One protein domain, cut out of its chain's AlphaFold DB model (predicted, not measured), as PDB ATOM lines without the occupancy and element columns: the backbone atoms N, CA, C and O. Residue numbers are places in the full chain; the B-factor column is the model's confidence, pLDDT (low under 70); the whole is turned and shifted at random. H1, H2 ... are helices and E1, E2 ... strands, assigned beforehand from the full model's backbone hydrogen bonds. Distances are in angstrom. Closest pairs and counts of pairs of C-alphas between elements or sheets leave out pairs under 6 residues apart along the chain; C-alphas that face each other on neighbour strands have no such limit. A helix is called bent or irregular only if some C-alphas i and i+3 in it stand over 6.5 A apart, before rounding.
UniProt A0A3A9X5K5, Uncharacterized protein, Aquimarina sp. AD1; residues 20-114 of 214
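What this domain is: This is residues 20 to 114 of the 214 residues of an uncharacterized protein of Aquimarina sp. AD1 (UniProt A0A3A9X5K5). A strongly twisted, curled sheet of five strands, with the long hairpin E4 and E5 as its largest part, has one helix, H1, over one face, and a separate two-stranded hairpin, E1 and E2, packs on the side of that helix. The 95 printed residues have one named helix and seven named strands, along the chain E1 E2 E3 E4 E5 E6 H1 E7. The larger sheet has the order E6 - E5 - E4 - E3 - E7 and is antiparallel throughout, as is the pair E1 - E2; the class is mixed, helices and strands. The whole is compact, with a radius of gyration of the C-alphas of 13.7 A and spans of 40 by 32 by 20 A.

Where its parts are: Find C-alpha 47 at (109.704, 108.258, 150.649); from there E4, residues 47 to 56, runs 26.4 A. E5, residues 59 to 69, runs 27.9 A and bends by 59 degrees at residue 65. Beyond it look for E6, residues 75 to 80, 13.2 A long. E3 is residues 40 to 42, and E7, residues 111 to 113, ends with C-alpha 113 at (111.571, 99.133, 142.535). H1, residues 92 to 109, is 26.4 A long and starts with C-alpha 92 at (129.517, 88.125, 159.769); it is neither bent nor irregular, but only just: C-alphas 106 and 109 are 6.0 A apart. E1 is residues 25 to 29, 12.4 A, and E2 is residues 32 to 36, 12.7 A.

How they stand to each other: Start with E3, E4, E5 and E6, a meander, each strand the antiparallel neighbour of the one before. In the hairpin of E4 and E5, N 52 and O 64 are within hydrogen-bond range at 2.8 A. In that of E5 and E6 look at N 65 and O 79, 2.8 A, and in that of E3 and E4 at N 49 and O 40, 2.7 A. E7, an edge strand like E6, is the antiparallel neighbour of E3, with N 41 and O 112 at 2.8 A. H1 is on this sheet, two layers with the helix on one face, at a height over the sheet of 8.5 A. It is only just over E3, with 3 C-alphas, and only just slantwise to the strands, at 33 degrees to E3 on the local plane. The closest C-alphas of E6 and H1 are those of Ile 79 and Ile 98, 7.3 A apart. In H1 every O i to N i+4 pair is within hydrogen-bond range. In the hairpin of E1 and E2, N 27 and O 34 are 2.9 A apart. The closest C-alphas of E1 and H1 are those of Val 26 and Lys 103, 6.6 A apart. E2 and E3 are apart, though they follow each other.

The domain as a whole: The two C-alphas farthest apart are those of Glu 20 and Ser 87, 40.3 A. The printed part has no cut; the link from E6 to H1, 11 residues, is long, and the other links are tight. The mean pLDDT of the printed part is 87.2; look for values under 70 at residues 20 to 21, 55 to 60 and 86 to 87.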
ATOM      1  N   GLU A  20     104.280  93.986 136.963       51.31
ATOM      2  CA  GLU A  20     104.228  94.112 138.426       51.31
ATOM      3  C   GLU A  20     105.542  94.743 138.921       51.31
ATOM      4  O   GLU A  20     106.620  94.246 138.563       51.31
ATOM      5  N   PRO A  21     105.485  95.875 139.647       64.19
ATOM      6  CA  PRO A  21     106.692  96.539 140.094       64.19
ATOM      7  C   PRO A  21     107.480  95.554 140.951       64.19
ATOM      8  O   PRO A  21     106.973  95.058 141.960       64.19
ATOM      9  N   ARG A  22     108.707  95.239 140.519       81.94
ATOM     10  CA  ARG A  22     109.614  94.372 141.279       81.94
ATOM     11  C   ARG A  22     109.743  94.921 142.697       81.94
ATOM     12  O   ARG A  22     109.677  96.129 142.900       81.94
ATOM     13  N   GLN A  23     109.894  94.043 143.677       89.56
ATOM     14  CA  GLN A  23     110.242  94.470 145.027       89.56
ATOM     15  C   GLN A  23     111.770  94.551 145.141       89.56
ATOM     16  O   GLN A  23     112.453  93.719 144.535       89.56
ATOM     17  N   PRO A  24     112.318  95.507 145.911       92.50
ATOM     18  CA  PRO A  24     113.735  95.491 146.245       92.50
ATOM     19  C   PRO A  24     114.085  94.194 146.976       92.50
ATOM     20  O   PRO A  24     113.318  93.702 147.811       92.50
ATOM     21  N   ILE A  25     115.255  93.648 146.666       90.94
ATOM     22  CA  ILE A  25     115.729  92.380 147.209       90.94
ATOM     23  C   ILE A  25     116.886  92.668 148.157       90.94
ATOM     24  O   ILE A  25     117.796  93.437 147.848       90.94
ATOM     25  N   VAL A  26     116.836  92.027 149.321       92.50
ATOM     26  CA  VAL A  26     117.992  91.894 150.198       92.50
ATOM     27  C   VAL A  26     118.183  90.420 150.517       92.50
ATOM     28  O   VAL A  26     117.249  89.763 150.993       92.50
ATOM     29  N   ASP A  27     119.385  89.914 150.272       90.50
ATOM     30  CA  ASP A  27     119.756  88.542 150.597       90.50
ATOM     31  C   ASP A  27     121.093  88.456 151.338       90.50
ATOM     32  O   ASP A  27     121.820  89.442 151.490       90.50
ATOM     33  N   TYR A  28     121.371  87.272 151.871       86.00
ATOM     34  CA  TYR A  28     122.593  86.949 152.578       86.00
ATOM     35  C   TYR A  28     123.085  85.552 152.184       86.00
ATOM     36  O   TYR A  28     122.729  84.557 152.820       86.00
ATOM     37  N   GLU A  29     123.926  85.491 151.153       84.38
ATOM     38  CA  GLU A  29     124.481  84.253 150.594       84.38
ATOM     39  C   GLU A  29     125.996  84.198 150.816       84.38
ATOM     40  O   GLU A  29     126.684  85.200 150.658       84.38
ATOM     41  N   GLU A  30     126.532  83.042 151.221       82.44
ATOM     42  CA  GLU A  30     127.986  82.806 151.359       82.44
ATOM     43  C   GLU A  30     128.763  83.849 152.197       82.44
ATOM     44  O   GLU A  30     129.956  84.066 152.007       82.44
ATOM     45  N   ASN A  31     128.106  84.454 153.191       76.44
ATOM     46  CA  ASN A  31     128.628  85.574 153.990       76.44
ATOM     47  C   ASN A  31     128.794  86.896 153.222       76.44
ATOM     48  O   ASN A  31     129.611  87.731 153.606       76.44
ATOM     49  N   ASN A  32     127.994  87.104 152.181       80.62
ATOM     50  CA  ASN A  32     127.907  88.346 151.431       80.62
ATOM     51  C   ASN A  32     126.485  88.902 151.518       80.62
ATOM     52  O   ASN A  32     125.497  88.194 151.321       80.62
ATOM     53  N   LEU A  33     126.385  90.190 151.842       86.00
ATOM     54  CA  LEU A  33     125.128  90.925 151.802       86.00
ATOM     55  C   LEU A  33     124.852  91.335 150.352       86.00
ATOM     56  O   LEU A  33     125.659  92.043 149.755       86.00
ATOM     57  N   ILE A  34     123.713  90.914 149.811       88.44
ATOM     58  CA  ILE A  34     123.295  91.223 148.442       88.44
ATOM     59  C   ILE A  34     122.133  92.210 148.512       88.44
ATOM     60  O   ILE A  34     121.150  91.962 149.212       88.44
ATOM     61  N   LEU A  35     122.252  93.331 147.803       91.12
ATOM     62  CA  LEU A  35     121.176  94.297 147.590       91.12
ATOM     63  C   LEU A  35     120.929  94.396 146.090       91.12
ATOM     64  O   LEU A  35     121.867  94.632 145.334       91.12
ATOM     65  N   ASP A  36     119.677  94.248 145.672       91.06
ATOM     66  CA  ASP A  36     119.293  94.333 144.265       91.06
ATOM     67  C   ASP A  36     117.942  95.048 144.102       91.06
ATOM     68  O   ASP A  36     117.130  95.116 145.030       91.06
ATOM     69  N   ASN A  37     117.689  95.566 142.901       91.56
ATOM     70  CA  ASN A  37     116.470  96.275 142.516       91.56
ATOM     71  C   ASN A  37     116.216  97.563 143.335       91.56
ATOM     72  O   ASN A  37     115.078  97.868 143.705       91.56
ATOM     73  N   PHE A  38     117.282  98.330 143.584       93.12
ATOM     74  CA  PHE A  38     117.237  99.723 144.045       93.12
ATOM     75  C   PHE A  38     117.565 100.677 142.876       93.12
ATOM     76  O   PHE A  38     118.301 100.271 141.975       93.12
ATOM     77  N   PRO A  39     117.056 101.925 142.865       95.75
ATOM     78  CA  PRO A  39     116.248 102.570 143.902       95.75
ATOM     79  C   PRO A  39     114.801 102.053 143.961       95.75
ATOM     80  O   PRO A  39     114.276 101.492 142.999       95.75
ATOM     81  N   ALA A  40     114.144 102.232 145.108       95.94
ATOM     82  CA  ALA A  40     112.775 101.769 145.340       95.94
ATOM     83  C   ALA A  40     111.940 102.821 146.074       95.94
ATOM     84  O   ALA A  40     112.438 103.499 146.962       95.94
ATOM     85  N   ILE A  41     110.658 102.946 145.747       96.12
ATOM     86  CA  ILE A  41     109.739 103.925 146.340       96.12
ATOM     87  C   ILE A  41     108.704 103.224 147.224       96.12
ATOM     88  O   ILE A  41     108.293 102.099 146.923       96.12
ATOM     89  N   SER A  42     108.320 103.853 148.336       95.56
ATOM     90  CA  SER A  42     107.290 103.325 149.231       95.56
ATOM     91  C   SER A  42     105.937 103.243 148.533       95.56
ATOM     92  O   SER A  42     105.671 103.952 147.563       95.56
ATOM     93  N   GLU A  43     105.062 102.375 149.032       92.75
ATOM     94  CA  GLU A  43     103.731 102.155 148.468       92.75
ATOM     95  C   GLU A  43     102.861 103.418 148.376       92.75
ATOM     96  O   GLU A  43     102.046 103.545 147.459       92.75
ATOM     97  N   ASP A  44     103.025 104.328 149.331       93.25
ATOM     98  CA  ASP A  44     102.323 105.608 149.416       93.25
ATOM     99  C   ASP A  44     103.057 106.754 148.691       93.25
ATOM    100  O   ASP A  44     102.550 107.874 148.638       93.25
ATOM    101  N   GLY A  45     104.257 106.502 148.158       94.38
ATOM    102  CA  GLY A  45     105.101 107.494 147.498       94.38
ATOM    103  C   GLY A  45     105.750 108.528 148.425       94.38
ATOM    104  O   GLY A  45     106.421 109.434 147.928       94.38
ATOM    105  N   SER A  46     105.578 108.434 149.748       95.75
ATOM    106  CA  SER A  46     106.056 109.453 150.696       95.75
ATOM    107  C   SER A  46     107.579 109.477 150.859       95.75
ATOM    108  O   SER A  46     108.148 110.505 151.232       95.75
ATOM    109  N   HIS A  47     108.254 108.368 150.560       96.69
ATOM    110  CA  HIS A  47     109.704 108.258 150.649       96.69
ATOM    111  C   HIS A  47     110.253 107.199 149.689       96.69
ATOM    112  O   HIS A  47     109.538 106.312 149.223       96.69
ATOM    113  N   TYR A  48     111.552 107.251 149.426       96.75
ATOM    114  CA  TYR A  48     112.257 106.267 148.611       96.75
ATOM    115  C   TYR A  48     113.532 105.781 149.304       96.75
ATOM    116  O   TYR A  48     114.002 106.371 150.277       96.75
ATOM    117  N   LEU A  49     114.045 104.654 148.823       96.94
ATOM    118  CA  LEU A  49     115.296 104.034 149.214       96.94
ATOM    119  C   LEU A  49     116.271 104.124 148.045       96.94
ATOM    120  O   LEU A  49     115.952 103.666 146.945       96.94
ATOM    121  N   ALA A  50     117.454 104.661 148.302       95.56
ATOM    122  CA  ALA A  50     118.548 104.709 147.343       95.56
ATOM    123  C   ALA A  50     119.858 104.297 148.020       95.56
ATOM    124  O   ALA A  50     120.043 104.518 149.221       95.56
ATOM    125  N   VAL A  51     120.739 103.657 147.254       92.44
ATOM    126  CA  VAL A  51     122.092 103.346 147.714       92.44
ATOM    127  C   VAL A  51     122.947 104.576 147.462       92.44
ATOM    128  O   VAL A  51     123.157 104.958 146.317       92.44
ATOM    129  N   TYR A  52     123.422 105.191 148.534       89.69
ATOM    130  CA  TYR A  52     124.375 106.281 148.469       89.69
ATOM    131  C   TYR A  52     125.782 105.702 148.568       89.69
ATOM    132  O   TYR A  52     126.112 105.021 149.543       89.69
ATOM    133  N   ASN A  53     126.599 105.958 147.551       83.19
ATOM    134  CA  ASN A  53     128.005 105.585 147.556       83.19
ATOM    135  C   ASN A  53     128.806 106.821 147.950       83.19
ATOM    136  O   ASN A  53     128.810 107.811 147.221       83.19
ATOM    137  N   GLN A  54     129.459 106.782 149.106       74.75
ATOM    138  CA  GLN A  54     130.265 107.903 149.546       74.75
ATOM    139  C   GLN A  54     131.632 107.829 148.867       74.75
ATOM    140  O   GLN A  54     132.430 106.936 149.146       74.75
ATOM    141  N   TYR A  55     131.903 108.797 148.000       68.44
ATOM    142  CA  TYR A  55     133.212 109.000 147.392       68.44
ATOM    143  C   TYR A  55     133.772 110.356 147.816       68.44
ATOM    144  O   TYR A  55     133.045 111.343 147.928       68.44
ATOM    145  N   SER A  56     135.070 110.398 148.095       61.81
ATOM    146  CA  SER A  56     135.808 111.646 148.280       61.81
ATOM    147  C   SER A  56     137.232 111.440 147.799       61.81
ATOM    148  O   SER A  56     137.892 110.511 148.255       61.81
ATOM    149  N   CYS A  57     137.726 112.296 146.905       61.69
ATOM    150  CA  CYS A  57     139.149 112.335 146.561       61.69
ATOM    151  C   CYS A  57     139.739 110.977 146.116       61.69
ATOM    152  O   CYS A  57     140.803 110.595 146.595       61.69
ATOM    153  N   CYS A  58     139.042 110.233 145.245       63.34
ATOM    154  CA  CYS A  58     139.407 108.878 144.786       63.34
ATOM    155  C   CYS A  58     139.383 107.793 145.874       63.34
ATOM    156  O   CYS A  58     139.824 106.672 145.628       63.34
ATOM    157  N   ILE A  59     138.870 108.099 147.065       65.88
ATOM    158  CA  ILE A  59     138.728 107.147 148.160       65.88
ATOM    159  C   ILE A  59     137.266 106.729 148.240       65.88
ATOM    160  O   ILE A  59     136.360 107.559 148.383       65.88
ATOM    161  N   TYR A  60     137.051 105.420 148.159       69.62
ATOM    162  CA  TYR A  60     135.771 104.816 148.469       69.62
ATOM    163  C   TYR A  60     135.557 104.831 149.986       69.62
ATOM    164  O   TYR A  60     136.278 104.178 150.737       69.62
ATOM    165  N   LEU A  61     134.551 105.582 150.435       73.19
ATOM    166  CA  LEU A  61     134.204 105.750 151.846       73.19
ATOM    167  C   LEU A  61     132.990 104.907 152.247       73.19
ATOM    168  O   LEU A  61     132.348 105.181 153.259       73.19
ATOM    169  N   GLY A  62     132.684 103.856 151.489       82.00
ATOM    170  CA  GLY A  62     131.595 102.940 151.801       82.00
ATOM    171  C   GLY A  62     130.251 103.351 151.205       82.00
ATOM    172  O   GLY A  62     130.081 104.404 150.593       82.00
ATOM    173  N   ASN A  63     129.272 102.476 151.403       88.19
ATOM    174  CA  ASN A  63     127.908 102.625 150.930       88.19
ATOM    175  C   ASN A  63     126.951 102.631 152.107       88.19
ATOM    176  O   ASN A  63     127.098 101.885 153.088       88.19
ATOM    177  N   SER A  64     125.876 103.381 151.933       92.62
ATOM    178  CA  SER A  64     124.728 103.345 152.811       92.62
ATOM    179  C   SER A  64     123.438 103.198 152.014       92.62
ATOM    180  O   SER A  64     123.316 103.629 150.872       92.62
ATOM    181  N   LEU A  65     122.450 102.544 152.618       95.38
ATOM    182  CA  LEU A  65     121.079 102.575 152.139       95.38
ATOM    183  C   LEU A  65     120.358 103.707 152.866       95.38
ATOM    184  O   LEU A  65     120.155 103.639 154.083       95.38
ATOM    185  N   GLN A  66     119.965 104.736 152.125       96.12
ATOM    186  CA  GLN A  66     119.291 105.908 152.669       96.12
ATOM    187  C   GLN A  66     117.793 105.835 152.397       96.12
ATOM    188  O   GLN A  66     117.364 105.542 151.282       96.12
ATOM    189  N   LYS A  67     116.992 106.128 153.424       96.50
ATOM    190  CA  LYS A  67     115.559 106.403 153.304       96.50
ATOM    191  C   LYS A  67     115.365 107.906 153.246       96.50
ATOM    192  O   LYS A  67     115.692 108.594 154.210       96.50
ATOM    193  N   ILE A  68     114.813 108.396 152.146       97.19
ATOM    194  CA  ILE A  68     114.738 109.823 151.844       97.19
ATOM    195  C   ILE A  68     113.282 110.223 151.619       97.19
ATOM    196  O   ILE A  68     112.541 109.535 150.919       97.19
ATOM    197  N   GLU A  69     112.860 111.323 152.234       96.81
ATOM    198  CA  GLU A  69     111.529 111.894 152.047       96.81
ATOM    199  C   GLU A  69     111.373 112.461 150.628       96.81
ATOM    200  O   GLU A  69     112.163 113.297 150.189       96.81
ATOM    201  N   THR A  70     110.323 112.042 149.921       95.44
ATOM    202  CA  THR A  70     110.068 112.421 148.522       95.44
ATOM    203  C   THR A  70     109.868 113.927 148.351       95.44
ATOM    204  O   THR A  70     110.288 114.496 147.347       95.44
ATOM    205  N   SER A  71     109.210 114.583 149.310       93.38
ATOM    206  CA  SER A  71     108.805 115.991 149.203       93.38
ATOM    207  C   SER A  71     109.941 116.981 149.455       93.38
ATOM    208  O   SER A  71     109.926 118.070 148.886       93.38
ATOM    209  N   SER A  72     110.898 116.624 150.313       91.94
ATOM    210  CA  SER A  72     111.941 117.539 150.787       91.94
ATOM    211  C   SER A  72     113.360 117.102 150.430       91.94
ATOM    212  O   SER A  72     114.281 117.907 150.539       91.94
ATOM    213  N   GLY A  73     113.564 115.836 150.051       91.38
ATOM    214  CA  GLY A  73     114.898 115.252 149.907       91.38
ATOM    215  C   GLY A  73     115.608 115.005 151.244       91.38
ATOM    216  O   GLY A  73     116.783 114.651 151.263       91.38
ATOM    217  N   LYS A  74     114.925 115.174 152.384       94.88
ATOM    218  CA  LYS A  74     115.516 114.952 153.706       94.88
ATOM    219  C   LYS A  74     115.770 113.465 153.953       94.88
ATOM    220  O   LYS A  74     114.854 112.647 153.859       94.88
ATOM    221  N   ILE A  75     116.989 113.131 154.374       95.56
ATOM    222  CA  ILE A  75     117.333 111.791 154.861       95.56
ATOM    223  C   ILE A  75     116.588 111.541 156.181       95.56
ATOM    224  O   ILE A  75     116.781 112.247 157.174       95.56
ATOM    225  N   LEU A  76     115.714 110.538 156.184       95.44
ATOM    226  CA  LEU A  76     114.927 110.109 157.342       95.44
ATOM    227  C   LEU A  76     115.673 109.069 158.182       95.44
ATOM    228  O   LEU A  76     115.554 109.056 159.404       95.44
ATOM    229  N   SER A  77     116.420 108.182 157.526       95.44
ATOM    230  CA  SER A  77     117.262 107.180 158.180       95.44
ATOM    231  C   SER A  77     118.320 106.651 157.221       95.44
ATOM    232  O   SER A  77     118.090 106.609 156.014       95.44
ATOM    233  N   GLU A  78     119.425 106.155 157.765       94.94
ATOM    234  CA  GLU A  78     120.537 105.597 157.002       94.94
ATOM    235  C   GLU A  78     120.992 104.264 157.607       94.94
ATOM    236  O   GLU A  78     121.082 104.114 158.829       94.94
ATOM    237  N   ILE A  79     121.266 103.279 156.750       94.44
ATOM    238  CA  ILE A  79     121.857 101.995 157.131       94.44
ATOM    239  C   ILE A  79     123.189 101.863 156.403       94.44
ATOM    240  O   ILE A  79     123.206 101.702 155.189       94.44
ATOM    241  N   ILE A  80     124.303 101.879 157.133       92.50
ATOM    242  CA  ILE A  80     125.628 101.629 156.552       92.50
ATOM    243  C   ILE A  80     125.720 100.158 156.118       92.50
ATOM    244  O   ILE A  80     125.604  99.260 156.962       92.50
ATOM    245  N   ILE A  81     125.903  99.917 154.817       90.69
ATOM    246  CA  ILE A  81     125.907  98.579 154.202       90.69
ATOM    247  C   ILE A  81     127.308  98.095 153.808       90.69
ATOM    248  O   ILE A  81     127.506  96.885 153.707       90.69
ATOM    249  N   SER A  82     128.292  98.991 153.705       85.88
ATOM    250  CA  SER A  82     129.718  98.646 153.640       85.88
ATOM    251  C   SER A  82     130.563  99.601 154.499       85.88
ATOM    252  O   SER A  82     130.132 100.716 154.792       85.88
ATOM    253  N   PRO A  83     131.726  99.145 154.992       78.19
ATOM    254  CA  PRO A  83     132.609  99.956 155.826       78.19
ATOM    255  C   PRO A  83     133.232 101.121 155.052       78.19
ATOM    256  O   PRO A  83     133.380 101.067 153.836       78.19
ATOM    257  N   THR A  84     133.620 102.154 155.799       72.69
ATOM    258  CA  THR A  84     134.186 103.402 155.273       72.69
ATOM    259  C   THR A  84     135.671 103.319 154.923       72.69
ATOM    260  O   THR A  84     136.206 104.238 154.317       72.69
ATOM    261  N   GLU A  85     136.353 102.251 155.335       70.62
ATOM    262  CA  GLU A  85     137.775 102.024 155.079       70.62
ATOM    263  C   GLU A  85     137.945 100.739 154.264       70.62
ATOM    264  O   GLU A  85     137.465  99.681 154.677       70.62
ATOM    265  N   GLU A  86     138.662 100.811 153.137       62.25
ATOM    266  CA  GLU A  86     138.865  99.683 152.207       62.25
ATOM    267  C   GLU A  86     139.516  98.449 152.857       62.25
ATOM    268  O   GLU A  86     139.317  97.320 152.411       62.25
ATOM    269  N   SER A  87     140.286  98.644 153.931       61.78
ATOM    270  CA  SER A  87     140.985  97.576 154.656       61.78
ATOM    271  C   SER A  87     140.115  96.865 155.700       61.78
ATOM    272  O   SER A  87     140.521  95.834 156.249       61.78
ATOM    273  N   VAL A  88     138.922  97.387 155.988       75.12
ATOM    274  CA  VAL A  88     138.025  96.861 157.016       75.12
ATOM    275  C   VAL A  88     136.925  96.055 156.346       75.12
ATOM    276  O   VAL A  88     136.268  96.513 155.423       75.12
ATOM    277  N   GLN A  89     136.668  94.846 156.842       77.06
ATOM    278  CA  GLN A  89     135.489  94.070 156.462       77.06
ATOM    279  C   GLN A  89     134.511  94.012 157.630       77.06
ATOM    280  O   GLN A  89     134.897  93.841 158.790       77.06
ATOM    281  N   PHE A  90     133.215  94.115 157.338       83.19
ATOM    282  CA  PHE A  90     132.210  93.837 158.354       83.19
ATOM    283  C   PHE A  90     132.285  92.384 158.796       83.19
ATOM    284  O   PHE A  90     132.298  91.464 157.981       83.19
ATOM    285  N   THR A  91     132.246  92.181 160.112       87.19
ATOM    286  CA  THR A  91     132.088  90.846 160.681       87.19
ATOM    287  C   THR A  91     130.777  90.218 160.203       87.19
ATOM    288  O   THR A  91     129.776  90.913 160.002       87.19
ATOM    289  N   ILE A  92     130.733  88.887 160.113       87.19
ATOM    290  CA  ILE A  92     129.517  88.125 159.769       87.19
ATOM    291  C   ILE A  92     128.329  88.543 160.657       87.19
ATOM    292  O   ILE A  92     127.201  88.686 160.190       87.19
ATOM    293  N   SER A  93     128.576  88.785 161.951       88.81
ATOM    294  CA  SER A  93     127.547  89.248 162.893       88.81
ATOM    295  C   SER A  93     126.976  90.617 162.501       88.81
ATOM    296  O   SER A  93     125.756  90.805 162.484       88.81
ATOM    297  N   LYS A  94     127.845  91.564 162.120       89.75
ATOM    298  CA  LYS A  94     127.434  92.894 161.657       89.75
ATOM    299  C   LYS A  94     126.627  92.804 160.364       89.75
ATOM    300  O   LYS A  94     125.553  93.397 160.301       89.75
ATOM    301  N   GLN A  95     127.077  92.022 159.386       89.25
ATOM    302  CA  GLN A  95     126.354  91.845 158.123       89.25
ATOM    303  C   GLN A  95     124.970  91.206 158.329       89.25
ATOM    304  O   GLN A  95     123.979  91.698 157.794       89.25
ATOM    305  N   LYS A  96     124.854  90.183 159.189       90.31
ATOM    306  CA  LYS A  96     123.556  89.590 159.564       90.31
ATOM    307  C   LYS A  96     122.626  90.590 160.253       90.31
ATOM    308  O   LYS A  96     121.411  90.517 160.075       90.31
ATOM    309  N   SER A  97     123.173  91.501 161.058       92.75
ATOM    310  CA  SER A  97     122.400  92.583 161.677       92.75
ATOM    311  C   SER A  97     121.878  93.569 160.626       92.75
ATOM    312  O   SER A  97     120.687  93.870 160.607       92.75
ATOM    313  N   ILE A  98     122.733  93.985 159.684       93.81
ATOM    314  CA  ILE A  98     122.353  94.846 158.552       93.81
ATOM    315  C   ILE A  98     121.248  94.185 157.716       93.81
ATOM    316  O   ILE A  98     120.205  94.798 157.500       93.81
ATOM    317  N   TYR A  99     121.421  92.915 157.335       94.38
ATOM    318  CA  TYR A  99     120.408  92.127 156.627       94.38
ATOM    319  C   TYR A  99     119.046  92.163 157.336       94.38
ATOM    320  O   TYR A  99     118.021  92.454 156.719       94.38
ATOM    321  N   LYS A 100     119.022  91.908 158.651       94.31
ATOM    322  CA  LYS A 100     117.785  91.943 159.448       94.31
ATOM    323  C   LYS A 100     117.142  93.331 159.449       94.31
ATOM    324  O   LYS A 100     115.922  93.413 159.310       94.31
ATOM    325  N   ASN A 101     117.940  94.393 159.566       94.69
ATOM    326  CA  ASN A 101     117.450  95.771 159.564       94.69
ATOM    327  C   ASN A 101     116.817  96.139 158.218       94.69
ATOM    328  O   ASN A 101     115.690  96.633 158.193       94.69
ATOM    329  N   ILE A 102     117.487  95.832 157.104       95.12
ATOM    330  CA  ILE A 102     116.954  96.092 155.759       95.12
ATOM    331  C   ILE A 102     115.695  95.253 155.528       95.12
ATOM    332  O   ILE A 102     114.669  95.780 155.112       95.12
ATOM    333  N   LYS A 103     115.702  93.962 155.882       93.81
ATOM    334  CA  LYS A 103     114.520  93.098 155.734       93.81
ATOM    335  C   LYS A 103     113.320  93.606 156.538       93.81
ATOM    336  O   LYS A 103     112.185  93.492 156.081       93.81
ATOM    337  N   HIS A 104     113.550  94.156 157.730       92.62
ATOM    338  CA  HIS A 104     112.499  94.779 158.533       92.62
ATOM    339  C   HIS A 104     111.980  96.080 157.902       92.62
ATOM    340  O   HIS A 104     110.766  96.281 157.820       92.62
ATOM    341  N   LEU A 105     112.879  96.931 157.399       93.12
ATOM    342  CA  LEU A 105     112.530  98.140 156.655       93.12
ATOM    343  C   LEU A 105     111.644  97.810 155.443       93.12
ATOM    344  O   LEU A 105     110.565  98.382 155.303       93.12
ATOM    345  N   LEU A 106     112.047  96.828 154.630       92.69
ATOM    346  CA  LEU A 106     111.316  96.440 153.422       92.69
ATOM    347  C   LEU A 106     109.923  95.867 153.718       92.69
ATOM    348  O   LEU A 106     108.974  96.147 152.989       92.69
ATOM    349  N   LYS A 107     109.775  95.117 154.818       88.00
ATOM    350  CA  LYS A 107     108.482  94.559 155.251       88.00
ATOM    351  C   LYS A 107     107.525  95.588 155.850       88.00
ATOM    352  O   LYS A 107     106.320  95.382 155.793       88.00
ATOM    353  N   SER A 108     108.040  96.642 156.480       85.12
ATOM    354  CA  SER A 108     107.209  97.586 157.241       85.12
ATOM    355  C   SER A 108     106.532  98.644 156.371       85.12
ATOM    356  O   SER A 108     105.452  99.096 156.729       85.12
ATOM    357  N   ASN A 109     107.140  99.031 155.245       79.44
ATOM    358  CA  ASN A 109     106.665 100.163 154.438       79.44
ATOM    359  C   ASN A 109     106.272  99.791 152.997       79.44
ATOM    360  O   ASN A 109     105.878 100.695 152.272       79.44
ATOM    361  N   HIS A 110     106.376  98.509 152.607       89.94
ATOM    362  CA  HIS A 110     106.147  97.973 151.252       89.94
ATOM    363  C   HIS A 110     106.777  98.822 150.135       89.94
ATOM    364  O   HIS A 110     106.274  99.875 149.758       89.94
ATOM    365  N   TYR A 111     107.874  98.340 149.558       93.56
ATOM    366  CA  TYR A 111     108.591  99.075 148.517       93.56
ATOM    367  C   TYR A 111     108.433  98.448 147.142       93.56
ATOM    368  O   TYR A 111     108.318  97.231 146.997       93.56
ATOM    369  N   TYR A 112     108.515  99.313 146.140       93.25
ATOM    370  CA  TYR A 112     108.447  98.980 144.731       93.25
ATOM    371  C   TYR A 112     109.656  99.577 144.022       93.25
ATOM    372  O   TYR A 112     109.903 100.780 144.098       93.25
ATOM    373  N   THR A 113     110.419  98.738 143.339       94.25
ATOM    374  CA  THR A 113     111.571  99.133 142.535       94.25
ATOM    375  C   THR A 113     111.160 100.139 141.473       94.25
ATOM    376  O   THR A 113     110.174  99.953 140.754       94.25
ATOM    377  N   MET A 114     111.947 101.203 141.362       94.44
ATOM    378  CA  MET A 114     111.828 102.173 140.287       94.44
ATOM    379  C   MET A 114     112.601 101.656 139.073       94.44
ATOM    380  O   MET A 114     113.741 101.213 139.183       94.44
TER     381      MET A 114